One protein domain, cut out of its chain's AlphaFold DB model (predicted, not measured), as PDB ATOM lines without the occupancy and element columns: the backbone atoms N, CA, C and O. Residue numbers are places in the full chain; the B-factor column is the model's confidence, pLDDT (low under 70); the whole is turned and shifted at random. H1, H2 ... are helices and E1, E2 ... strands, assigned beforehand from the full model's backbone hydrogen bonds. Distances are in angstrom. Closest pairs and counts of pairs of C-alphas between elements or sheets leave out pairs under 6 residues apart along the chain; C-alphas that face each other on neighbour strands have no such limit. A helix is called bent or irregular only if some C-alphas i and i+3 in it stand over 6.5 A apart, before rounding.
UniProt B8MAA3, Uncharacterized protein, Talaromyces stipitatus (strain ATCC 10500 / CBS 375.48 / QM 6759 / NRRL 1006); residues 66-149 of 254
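This is residues 66 to 149 of the 254 residues of an uncharacterized protein of Talaromyces stipitatus (strain ATCC 10500 / CBS 375.48 / QM 6759 / NRRL 1006) (UniProt B8MAA3). Two helices, H1 and the longer H3, cross at a steep angle, and a small two-strand hairpin of E1 and E2 sits beside H3, with E1 next to the helix; H1 stays clear of both strands. The short H2 lies at one end of the whole, and at the other end residues 111 to 117 stick out as part of a long loop. The printed part has 84 residues, with three named helices and then two named strands, in the order H1, H2, H3, E1, E2. The sheet, E1 - E2, is antiparallel, and the class is mostly helix. The whole is compact, with a radius of gyration of the C-alphas of 13.0 A and spans of 39 by 28 by 19 A.

Start with H1, residues 66 to 78, and look from it to H3, residues 90 to 107: they touch, with Asp 69 and Leu 97 their closest C-alphas at 7.3 A. H1 touches H3 with residues 69 to 73 alone, and H3 touches H1 with residues 97 to 101 alone; their lines stand at a steep tilt of 54 degrees, opposite ways. H2, residues 82 to 85, is close to H1 but not clearly touching, the closest C-alphas being those of Glu 77 and Gln 83 at 7.1 A. H2 and H3 are apart. H3 has a kink of 35 degrees near residue 101. Go on to E1, residues 122 to 125: its closest C-alpha to H3 is that of Pro 125, 6.2 A from that of Ala 96. E1 forms a hairpin with E2, residues 141 to 144, antiparallel at 146 degrees; N 124 and O 142 are 2.9 A apart and N 142 and O 124 are 2.8 A apart, within hydrogen-bond range. Residues 137 to 138 pair antiparallel with residues 141 to 142 of E2. H3 and E2 are apart. In H1 every O i to N i+4 pair is within hydrogen-bond range, in H3 11 of 14 are, and H2 is too short for such a pair.

Find C-alpha 66 at (167.661, 187.647, 118.245); from there H1 runs 18.3 A to C-alpha 78. H2 measures 5.3 A. Find C-alpha 90 at (183.227, 196.134, 123.420), where H3 begins its 24.9 A; it is irregular, but only just, with C-alphas 102 and 105 6.9 A apart. E1 measures 9.7 A, and E2 runs 9.3 A to C-alpha 144 at (183.230, 176.508, 119.902).

The C-alphas farthest apart are those of Glu 86 and Asp 115, at 39.9 A. The printed part has no cut. The links H3 to E1 and E1 to E2 are long, with 14 and 15 residues; H1 to H2 and H2 to H3 are tight. The mean pLDDT of the printed part is 74.4; look for values under 70 in residues 81 to 87, 108 to 121 and 145 to 149.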
ATOM      1  N   ILE A  66     167.454 186.871 117.015       76.44
ATOM      2  CA  ILE A  66     167.661 187.647 118.245       76.44
ATOM      3  C   ILE A  66     167.828 186.735 119.470       76.44
ATOM      4  O   ILE A  66     168.683 186.992 120.302       76.44
ATOM      5  N   ILE A  67     167.062 185.643 119.570       74.56
ATOM      6  CA  ILE A  67     167.210 184.694 120.689       74.56
ATOM      7  C   ILE A  67     168.560 183.978 120.614       74.56
ATOM      8  O   ILE A  67     169.142 183.633 121.635       74.56
ATOM      9  N   LEU A  68     169.049 183.726 119.404       76.50
ATOM     10  CA  LEU A  68     170.315 183.040 119.181       76.50
ATOM     11  C   LEU A  68     171.488 183.976 119.470       76.50
ATOM     12  O   LEU A  68     172.447 183.542 120.095       76.50
ATOM     13  N   ASP A  69     171.365 185.251 119.100       80.94
ATOM     14  CA  ASP A  69     172.282 186.323 119.486       80.94
ATOM     15  C   ASP A  69     172.357 186.446 121.018       80.94
ATOM     16  O   ASP A  69     173.441 186.373 121.588       80.94
ATOM     17  N   GLU A  70     171.208 186.521 121.704       82.00
ATOM     18  CA  GLU A  70     171.133 186.580 123.173       82.00
ATOM     19  C   GLU A  70     171.763 185.341 123.833       82.00
ATOM     20  O   GLU A  70     172.483 185.445 124.827       82.00
ATOM     21  N   HIS A  71     171.513 184.149 123.284       79.25
ATOM     22  CA  HIS A  71     172.122 182.911 123.770       79.25
ATOM     23  C   HIS A  71     173.635 182.870 123.531       79.25
ATOM     24  O   HIS A  71     174.370 182.363 124.378       79.25
ATOM     25  N   PHE A  72     174.105 183.392 122.399       81.94
ATOM     26  CA  PHE A  72     175.526 183.493 122.086       81.94
ATOM     27  C   PHE A  72     176.240 184.464 123.032       81.94
ATOM     28  O   PHE A  72     177.294 184.134 123.575       81.94
ATOM     29  N   GLU A  73     175.642 185.623 123.306       83.12
ATOM     30  CA  GLU A  73     176.156 186.580 124.289       83.12
ATOM     31  C   GLU A  73     176.244 185.943 125.684       83.12
ATOM     32  O   GLU A  73     177.306 185.961 126.308       83.12
ATOM     33  N   GLN A  74     175.181 185.266 126.132       82.50
ATOM     34  CA  GLN A  74     175.188 184.524 127.399       82.50
ATOM     35  C   GLN A  74     176.237 183.408 127.422       82.50
ATOM     36  O   GLN A  74     176.831 183.137 128.467       82.50
ATOM     37  N   PHE A  75     176.467 182.729 126.298       82.38
ATOM     38  CA  PHE A  75     177.523 181.727 126.190       82.38
ATOM     39  C   PHE A  75     178.894 182.360 126.458       82.38
ATOM     40  O   PHE A  75     179.632 181.842 127.295       82.38
ATOM     41  N   LEU A  76     179.203 183.502 125.832       81.56
ATOM     42  CA  LEU A  76     180.465 184.216 126.051       81.56
ATOM     43  C   LEU A  76     180.622 184.701 127.500       81.56
ATOM     44  O   LEU A  76     181.693 184.545 128.083       81.56
ATOM     45  N   GLU A  77     179.560 185.232 128.109       79.19
ATOM     46  CA  GLU A  77     179.574 185.703 129.504       79.19
ATOM     47  C   GLU A  77     179.823 184.580 130.525       79.19
ATOM     48  O   GLU A  77     180.420 184.802 131.585       79.19
ATOM     49  N   ASN A  78     179.374 183.363 130.213       80.00
ATOM     50  CA  ASN A  78     179.493 182.204 131.095       80.00
ATOM     51  C   ASN A  78     180.794 181.413 130.906       80.00
ATOM     52  O   ASN A  78     181.052 180.479 131.673       80.00
ATOM     53  N   LEU A  79     181.629 181.764 129.923       78.25
ATOM     54  CA  LEU A  79     182.909 181.094 129.723       78.25
ATOM     55  C   LEU A  79     183.838 181.307 130.936       78.25
ATOM     56  O   LEU A  79     184.028 182.441 131.397       78.25
ATOM     57  N   PRO A  80     184.464 180.233 131.461       70.62
ATOM     58  CA  PRO A  80     185.361 180.349 132.599       70.62
ATOM     59  C   PRO A  80     186.541 181.263 132.258       70.62
ATOM     60  O   PRO A  80     187.281 181.015 131.316       70.62
ATOM     61  N   GLY A  81     186.729 182.321 133.045       66.38
ATOM     62  CA  GLY A  81     187.751 183.336 132.787       66.38
ATOM     63  C   GLY A  81     187.162 184.695 132.428       66.38
ATOM     64  O   GLY A  81     187.667 185.688 132.935       66.38
ATOM     65  N   PHE A  82     186.043 184.777 131.703       68.06
ATOM     66  CA  PHE A  82     185.410 186.073 131.399       68.06
ATOM     67  C   PHE A  82     184.905 186.794 132.652       68.06
ATOM     68  O   PHE A  82     185.075 188.001 132.792       68.06
ATOM     69  N   GLN A  83     184.403 186.042 133.633       59.06
ATOM     70  CA  GLN A  83     184.035 186.583 134.945       59.06
ATOM     71  C   GLN A  83     185.247 187.030 135.788       59.06
ATOM     72  O   GLN A  83     185.083 187.790 136.739       59.06
ATOM     73  N   ALA A  84     186.459 186.563 135.462       54.34
ATOM     74  CA  ALA A  84     187.692 186.850 136.203       54.34
ATOM     75  C   ALA A  84     188.600 187.899 135.525       54.34
ATOM     76  O   ALA A  84     189.460 188.461 136.198       54.34
ATOM     77  N   PHE A  85     188.429 188.150 134.218       52.94
ATOM     78  CA  PHE A  85     189.324 188.971 133.385       52.94
ATOM     79  C   PHE A  85     188.827 190.395 133.084       52.94
ATOM     80  O   PHE A  85     189.534 191.131 132.405       52.94
ATOM     81  N   GLU A  86     187.676 190.797 133.630       56.34
ATOM     82  CA  GLU A  86     186.906 191.968 133.181       56.34
ATOM     83  C   GLU A  86     186.401 191.807 131.734       56.34
ATOM     84  O   GLU A  86     186.985 191.112 130.907       56.34
ATOM     85  N   LEU A  87     185.227 192.378 131.478       63.38
ATOM     86  CA  LEU A  87     184.385 192.167 130.299       63.38
ATOM     87  C   LEU A  87     185.161 192.119 128.972       63.38
ATOM     88  O   LEU A  87     186.100 192.887 128.755       63.38
ATOM     89  N   LEU A  88     184.698 191.258 128.057       75.56
ATOM     90  CA  LEU A  88     185.114 191.259 126.656       75.56
ATOM     91  C   LEU A  88     185.135 192.713 126.146       75.56
ATOM     92  O   LEU A  88     184.101 193.382 126.244       75.56
ATOM     93  N   PRO A  89     186.271 193.232 125.636       83.38
ATOM     94  CA  PRO A  89     186.308 194.591 125.119       83.38
ATOM     95  C   PRO A  89     185.184 194.794 124.107       83.38
ATOM     96  O   PRO A  89     185.007 193.956 123.226       83.38
ATOM     97  N   GLU A  90     184.448 195.903 124.213       83.38
ATOM     98  CA  GLU A  90     183.227 196.134 123.420       83.38
ATOM     99  C   GLU A  90     183.452 195.894 121.917       83.38
ATOM    100  O   GLU A  90     182.662 195.234 121.253       83.38
ATOM    101  N   HIS A  91     184.585 196.350 121.381       86.75
ATOM    102  CA  HIS A  91     184.939 196.138 119.980       86.75
ATOM    103  C   HIS A  91     185.197 194.662 119.628       86.75
ATOM    104  O   HIS A  91     184.807 194.230 118.546       86.75
ATOM    105  N   THR A  92     185.833 193.890 120.516       87.25
ATOM    106  CA  THR A  92     186.049 192.448 120.327       87.25
ATOM    107  C   THR A  92     184.723 191.703 120.411       87.25
ATOM    108  O   THR A  92     184.480 190.822 119.595       87.25
ATOM    109  N   GLY A  93     183.839 192.092 121.336       86.06
ATOM    110  CA  GLY A  93     182.489 191.536 121.446       86.06
ATOM    111  C   GLY A  93     181.635 191.800 120.221       86.06
ATOM    112  O   GLY A  93     181.089 190.863 119.649       86.06
ATOM    113  N   ASN A  94     181.619 193.039 119.738       87.25
ATOM    114  CA  ASN A  94     180.897 193.393 118.519       87.25
ATOM    115  C   ASN A  94     181.445 192.644 117.295       87.25
ATOM    116  O   ASN A  94     180.670 192.181 116.464       87.25
ATOM    117  N   ALA A  95     182.769 192.484 117.188       89.69
ATOM    118  CA  ALA A  95     183.385 191.717 116.106       89.69
ATOM    119  C   ALA A  95     183.053 190.218 116.192       89.69
ATOM    120  O   ALA A  95     182.795 189.591 115.166       89.69
ATOM    121  N   ALA A  96     183.029 189.653 117.401       89.38
ATOM    122  CA  ALA A  96     182.651 188.266 117.638       89.38
ATOM    123  C   ALA A  96     181.177 188.017 117.294       89.38
ATOM    124  O   ALA A  96     180.879 187.071 116.569       89.38
ATOM    125  N   LEU A  97     180.271 188.893 117.746       87.19
ATOM    126  CA  LEU A  97     178.845 188.831 117.422       87.19
ATOM    127  C   LEU A  97     178.607 188.974 115.917       87.19
ATOM    128  O   LEU A  97     177.850 188.204 115.335       87.19
ATOM    129  N   GLN A  98     179.301 189.905 115.260       88.88
ATOM    130  CA  GLN A  98     179.206 190.052 113.813       88.88
ATOM    131  C   GLN A  98     179.695 188.792 113.083       88.88
ATOM    132  O   GLN A  98     179.039 188.314 112.162       88.88
ATOM    133  N   TYR A  99     180.825 188.219 113.502       89.19
ATOM    134  CA  TYR A  99     181.328 186.981 112.909       89.19
ATOM    135  C   TYR A  99     180.365 185.806 113.129       89.19
ATOM    136  O   TYR A  99     180.134 185.018 112.211       89.19
ATOM    137  N   TRP A 100     179.776 185.714 114.323       85.25
ATOM    138  CA  TRP A 100     178.724 184.756 114.644       85.25
ATOM    139  C   TRP A 100     177.550 184.872 113.664       85.25
ATOM    140  O   TRP A 100     177.245 183.891 112.985       85.25
ATOM    141  N   GLN A 101     176.982 186.069 113.508       83.31
ATOM    142  CA  GLN A 101     175.832 186.339 112.635       83.31
ATOM    143  C   GLN A 101     176.128 186.116 111.146       83.31
ATOM    144  O   GLN A 101     175.281 185.613 110.412       83.31
ATOM    145  N   ASP A 102     177.329 186.476 110.685       83.12
ATOM    146  CA  ASP A 102     177.674 186.432 109.259       83.12
ATOM    147  C   ASP A 102     178.188 185.052 108.809       83.12
ATOM    148  O   ASP A 102     178.049 184.683 107.638       83.12
ATOM    149  N   SER A 103     178.813 184.289 109.714       80.69
ATOM    150  CA  SER A 103     179.572 183.082 109.348       80.69
ATOM    151  C   SER A 103     179.078 181.804 110.011       80.69
ATOM    152  O   SER A 103     179.033 180.776 109.335       80.69
ATOM    153  N   ILE A 104     178.729 181.851 111.299       79.06
ATOM    154  CA  ILE A 104     178.429 180.648 112.090       79.06
ATOM    155  C   ILE A 104     176.923 180.374 112.086       79.06
ATOM    156  O   ILE A 104     176.493 179.316 111.626       79.06
ATOM    157  N   GLU A 105     176.116 181.341 112.526       76.44
ATOM    158  CA  GLU A 105     174.658 181.225 112.644       76.44
ATOM    159  C   GLU A 105     173.984 180.774 111.325       76.44
ATOM    160  O   GLU A 105     173.194 179.825 111.358       76.44
ATOM    161  N   PRO A 106     174.308 181.336 110.138       72.12
ATOM    162  CA  PRO A 106     173.624 180.965 108.895       72.12
ATOM    163  C   PRO A 106     174.040 179.594 108.351       72.12
ATOM    164  O   PRO A 106     173.267 178.959 107.636       72.12
ATOM    165  N   ARG A 107     175.269 179.153 108.652       70.44
ATOM    166  CA  ARG A 107     175.881 177.915 108.129       70.44
ATOM    167  C   ARG A 107     175.800 176.751 109.106       70.44
ATOM    168  O   ARG A 107     176.413 175.705 108.888       70.44
ATOM    169  N   TYR A 108     175.042 176.932 110.177       69.31
ATOM    170  CA  TYR A 108     174.831 175.896 111.156       69.31
ATOM    171  C   TYR A 108     174.088 174.713 110.509       69.31
ATOM    172  O   TYR A 108     172.957 174.849 110.035       69.31
ATOM    173  N   THR A 109     174.758 173.564 110.445       58.19
ATOM    174  CA  THR A 109     174.376 172.400 109.618       58.19
ATOM    175  C   THR A 109     174.239 171.104 110.414       58.19
ATOM    176  O   THR A 109     173.940 170.071 109.823       58.19
ATOM    177  N   ARG A 110     174.406 171.131 111.746       61.12
ATOM    178  CA  ARG A 110     174.446 169.909 112.566       61.12
ATOM    179  C   ARG A 110     173.195 169.061 112.364       61.12
ATOM    180  O   ARG A 110     172.094 169.505 112.653       61.12
ATOM    181  N   THR A 111     173.336 167.825 111.916       53.28
ATOM    182  CA  THR A 111     172.209 166.897 111.811       53.28
ATOM    183  C   THR A 111     172.028 166.164 113.145       53.28
ATOM    184  O   THR A 111     172.978 165.940 113.890       53.28
ATOM    185  N   ASP A 112     170.796 165.768 113.484       52.97
ATOM    186  CA  ASP A 112     170.540 164.899 114.650       52.97
ATOM    187  C   ASP A 112     171.014 163.438 114.392       52.97
ATOM    188  O   ASP A 112     170.570 162.518 115.082       52.97
ATOM    189  N   GLN A 113     171.816 163.189 113.348       49.50
ATOM    190  CA  GLN A 113     172.324 161.866 112.994       49.50
ATOM    191  C   GLN A 113     173.704 161.681 113.630       49.50
ATOM    192  O   GLN A 113     174.601 162.489 113.430       49.50
ATOM    193  N   GLU A 114     173.863 160.610 114.406       48.09
ATOM    194  CA  GLU A 114     175.071 160.299 115.191       48.09
ATOM    195  C   GLU A 114     176.328 160.001 114.338       48.09
ATOM    196  O   GLU A 114     177.390 159.771 114.907       48.09
ATOM    197  N   ASP A 115     176.228 160.029 113.002       44.62
ATOM    198  CA  ASP A 115     177.267 159.577 112.063       44.62
ATOM    199  C   ASP A 115     177.813 160.661 111.108       44.62
ATOM    200  O   ASP A 115     178.726 160.369 110.332       44.62
ATOM    201  N   ASP A 116     177.333 161.912 111.154       46.91
ATOM    202  CA  ASP A 116     177.901 162.968 110.303       46.91
ATOM    203  C   ASP A 116     179.165 163.555 110.945       46.91
ATOM    204  O   ASP A 116     179.148 164.391 111.847       46.91
ATOM    205  N   GLN A 117     180.290 163.064 110.437       44.69
ATOM    206  CA  GLN A 117     181.677 163.369 110.773       44.69
ATOM    207  C   GLN A 117     182.132 164.775 110.328       44.69
ATOM    208  O   GLN A 117     183.314 164.984 110.069       44.69
ATOM    209  N   ASP A 118     181.210 165.734 110.262       46.66
ATOM    210  CA  ASP A 118     181.480 167.136 109.943       46.66
ATOM    211  C   ASP A 118     181.298 167.991 111.205       46.66
ATOM    212  O   ASP A 118     180.568 168.983 111.230       46.66
ATOM    213  N   ASP A 119     181.991 167.605 112.280       52.84
ATOM    214  CA  ASP A 119     182.278 168.514 113.389       52.84
ATOM    215  C   ASP A 119     183.315 169.527 112.887       52.84
ATOM    216  O   ASP A 119     184.520 169.433 113.137       52.84
ATOM    217  N   VAL A 120     182.861 170.448 112.034       55.28
ATOM    218  CA  VAL A 120     183.653 171.607 111.640       55.28
ATOM    219  C   VAL A 120     183.789 172.430 112.908       55.28
ATOM    220  O   VAL A 120     182.895 173.205 113.235       55.28
ATOM    221  N   GLY A 121     184.873 172.205 113.653       63.19
ATOM    222  CA  GLY A 121     185.209 172.992 114.833       63.19
ATOM    223  C   GLY A 121     185.161 174.468 114.458       63.19
ATOM    224  O   GLY A 121     186.002 174.954 113.697       63.19
ATOM    225  N   TRP A 122     184.109 175.158 114.899       77.06
ATOM    226  CA  TRP A 122     183.907 176.556 114.560       77.06
ATOM    227  C   TRP A 122     184.870 177.382 115.404       77.06
ATOM    228  O   TRP A 122     184.800 177.388 116.631       77.06
ATOM    229  N   GLU A 123     185.765 178.102 114.738       86.44
ATOM    230  CA  GLU A 123     186.688 179.016 115.399       86.44
ATOM    231  C   GLU A 123     186.101 180.427 115.401       86.44
ATOM    232  O   GLU A 123     185.893 181.043 114.351       86.44
ATOM    233  N   LEU A 124     185.829 180.942 116.598       88.38
ATOM    234  CA  LEU A 124     185.370 182.306 116.811       88.38
ATOM    235  C   LEU A 124     186.583 183.224 117.048       88.38
ATOM    236  O   LEU A 124     187.309 183.031 118.028       88.38
ATOM    237  N   PRO A 125     186.819 184.244 116.206       90.38
ATOM    238  CA  PRO A 125     187.920 185.176 116.405       90.38
ATOM    239  C   PRO A 125     187.646 186.101 117.599       90.38
ATOM    240  O   PRO A 125     186.741 186.930 117.574       90.38
ATOM    241  N   LEU A 126     188.490 186.004 118.623       89.00
ATOM    242  CA  LEU A 126     188.532 186.873 119.801       89.00
ATOM    243  C   LEU A 126     189.894 187.578 119.877       89.00
ATOM    244  O   LEU A 126     190.691 187.393 120.802       89.00
ATOM    245  N   LEU A 127     190.178 188.377 118.849       85.94
ATOM    246  CA  LEU A 127     191.465 189.048 118.690       85.94
ATOM    247  C   LEU A 127     191.752 190.004 119.857       85.94
ATOM    248  O   LEU A 127     190.878 190.739 120.319       85.94
ATOM    249  N   GLY A 128     193.010 190.015 120.300       83.00
ATOM    250  CA  GLY A 128     193.476 190.866 121.398       83.00
ATOM    251  C   GLY A 128     193.308 190.256 122.790       83.00
ATOM    252  O   GLY A 128     193.820 190.830 123.752       83.00
ATOM    253  N   LEU A 129     192.666 189.090 122.911       83.94
ATOM    254  CA  LEU A 129     192.622 188.348 124.167       83.94
ATOM    255  C   LEU A 129     193.872 187.469 124.352       83.94
ATOM    256  O   LEU A 129     194.397 186.922 123.378       83.94
ATOM    257  N   PRO A 130     194.363 187.309 125.595       84.88
ATOM    258  CA  PRO A 130     195.434 186.367 125.894       84.88
ATOM    259  C   PRO A 130     194.951 184.920 125.727       84.88
ATOM    260  O   PRO A 130     193.775 184.623 125.931       84.88
ATOM    261  N   ASN A 131     195.875 184.007 125.417       87.19
ATOM    262  CA  ASN A 131     195.560 182.579 125.332       87.19
ATOM    263  C   ASN A 131     194.986 182.066 126.661       87.19
ATOM    264  O   ASN A 131     195.563 182.288 127.729       87.19
ATOM    265  N   GLN A 132     193.894 181.313 126.571       84.12
ATOM    266  CA  GLN A 132     193.258 180.613 127.680       84.12
ATOM    267  C   GLN A 132     192.942 179.166 127.258       84.12
ATOM    268  O   GLN A 132     191.812 178.858 126.872       84.12
ATOM    269  N   PRO A 133     193.916 178.242 127.370       83.88
ATOM    270  CA  PRO A 133     193.747 176.849 126.943       83.88
ATOM    271  C   PRO A 133     192.601 176.111 127.651       83.88
ATOM    272  O   PRO A 133     192.011 175.199 127.087       83.88
ATOM    273  N   LEU A 134     192.245 176.526 128.876       81.38
ATOM    274  CA  LEU A 134     191.141 175.936 129.648       81.38
ATOM    275  C   LEU A 134     189.769 176.089 128.977       81.38
ATOM    276  O   LEU A 134     188.890 175.272 129.232       81.38
ATOM    277  N   ILE A 135     189.594 177.116 128.142       79.31
ATOM    278  CA  ILE A 135     188.370 177.349 127.366       79.31
ATOM    279  C   ILE A 135     188.574 177.129 125.865       79.31
ATOM    280  O   ILE A 135     187.693 177.459 125.083       79.31
ATOM    281  N   GLY A 136     189.730 176.604 125.451       83.38
ATOM    282  CA  GLY A 136     190.054 176.432 124.033       83.38
ATOM    283  C   GLY A 136     190.293 177.748 123.284       83.38
ATOM    284  O   GLY A 136     190.089 177.790 122.074       83.38
ATOM    285  N   LEU A 137     190.697 178.820 123.982       87.56
ATOM    286  CA  LEU A 137     191.106 180.082 123.363       87.56
ATOM    287  C   LEU A 137     192.619 180.074 123.121       87.56
ATOM    288  O   LEU A 137     193.406 180.276 124.048       87.56
ATOM    289  N   GLU A 138     193.036 179.882 121.875       88.06
ATOM    290  CA  GLU A 138     194.446 179.863 121.485       88.06
ATOM    291  C   GLU A 138     194.677 180.700 120.226       88.06
ATOM    292  O   GLU A 138     193.905 180.668 119.274       88.06
ATOM    293  N   GLY A 139     195.734 181.517 120.228       87.38
ATOM    294  CA  GLY A 139     196.074 182.363 119.081       87.38
ATOM    295  C   GLY A 139     195.036 183.448 118.774       87.38
ATOM    296  O   GLY A 139     195.032 183.977 117.667       87.38
ATOM    297  N   GLY A 140     194.169 183.783 119.735       88.12
ATOM    298  CA  GLY A 140     193.046 184.699 119.529       88.12
ATOM    299  C   GLY A 140     191.822 184.051 118.874       88.12
ATOM    300  O   GLY A 140     190.950 184.781 118.415       88.12
ATOM    301  N   PHE A 141     191.742 182.720 118.832       89.75
ATOM    302  CA  PHE A 141     190.586 181.977 118.333       89.75
ATOM    303  C   PHE A 141     190.020 181.086 119.432       89.75
ATOM    304  O   PHE A 141     190.755 180.328 120.061       89.75
ATOM    305  N   LEU A 142     188.717 181.203 119.677       88.06
ATOM    306  CA  LEU A 142     187.973 180.347 120.588       88.06
ATOM    307  C   LEU A 142     187.362 179.191 119.799       88.06
ATOM    308  O   LEU A 142     186.549 179.417 118.903       88.06
ATOM    309  N   GLN A 143     187.718 177.964 120.161       85.50
ATOM    310  CA  GLN A 143     187.053 176.764 119.656       85.50
ATOM    311  C   GLN A 143     185.657 176.629 120.287       85.50
ATOM    312  O   GLN A 143     185.520 176.425 121.496       85.50
ATOM    313  N   LEU A 144     184.607 176.752 119.473       77.56
ATOM    314  CA  LEU A 144     183.230 176.508 119.902       77.56
ATOM    315  C   LEU A 144     183.009 175.000 120.054       77.56
ATOM    316  O   LEU A 144     182.978 174.261 119.076       77.56
ATOM    317  N   SER A 145     182.828 174.552 121.297       66.06
ATOM    318  CA  SER A 145     182.427 173.174 121.606       66.06
ATOM    319  C   SER A 145     180.907 172.976 121.521       66.06
ATOM    320  O   SER A 145     180.130 173.934 121.550       66.06
ATOM    321  N   ASP A 146     180.478 171.711 121.507       55.75
ATOM    322  CA  ASP A 146     179.081 171.244 121.461       55.75
ATOM    323  C   ASP A 146     178.094 171.967 122.398       55.75
ATOM    324  O   ASP A 146     176.907 172.069 122.087       55.75
ATOM    325  N   ALA A 147     178.548 172.509 123.529       45.66
ATOM    326  CA  ALA A 147     177.682 173.205 124.482       45.66
ATOM    327  C   ALA A 147     177.185 174.576 123.981       45.66
ATOM    328  O   ALA A 147     176.055 174.954 124.286       45.66
ATOM    329  N   ALA A 148     177.979 175.288 123.171       48.56
ATOM    330  CA  ALA A 148     177.548 176.515 122.481       48.56
ATOM    331  C   ALA A 148     176.566 176.218 121.331       48.56
ATOM    332  O   ALA A 148     175.858 177.093 120.845       48.56
ATOM    333  N   SER A 149     176.556 174.955 120.894       49.97
ATOM    334  CA  SER A 149     175.928 174.444 119.678       49.97
ATOM    335  C   SER A 149     174.456 174.066 119.874       49.97
ATOM    336  O   SER A 149     173.745 173.818 118.905       49.97
TER     337      SER A 149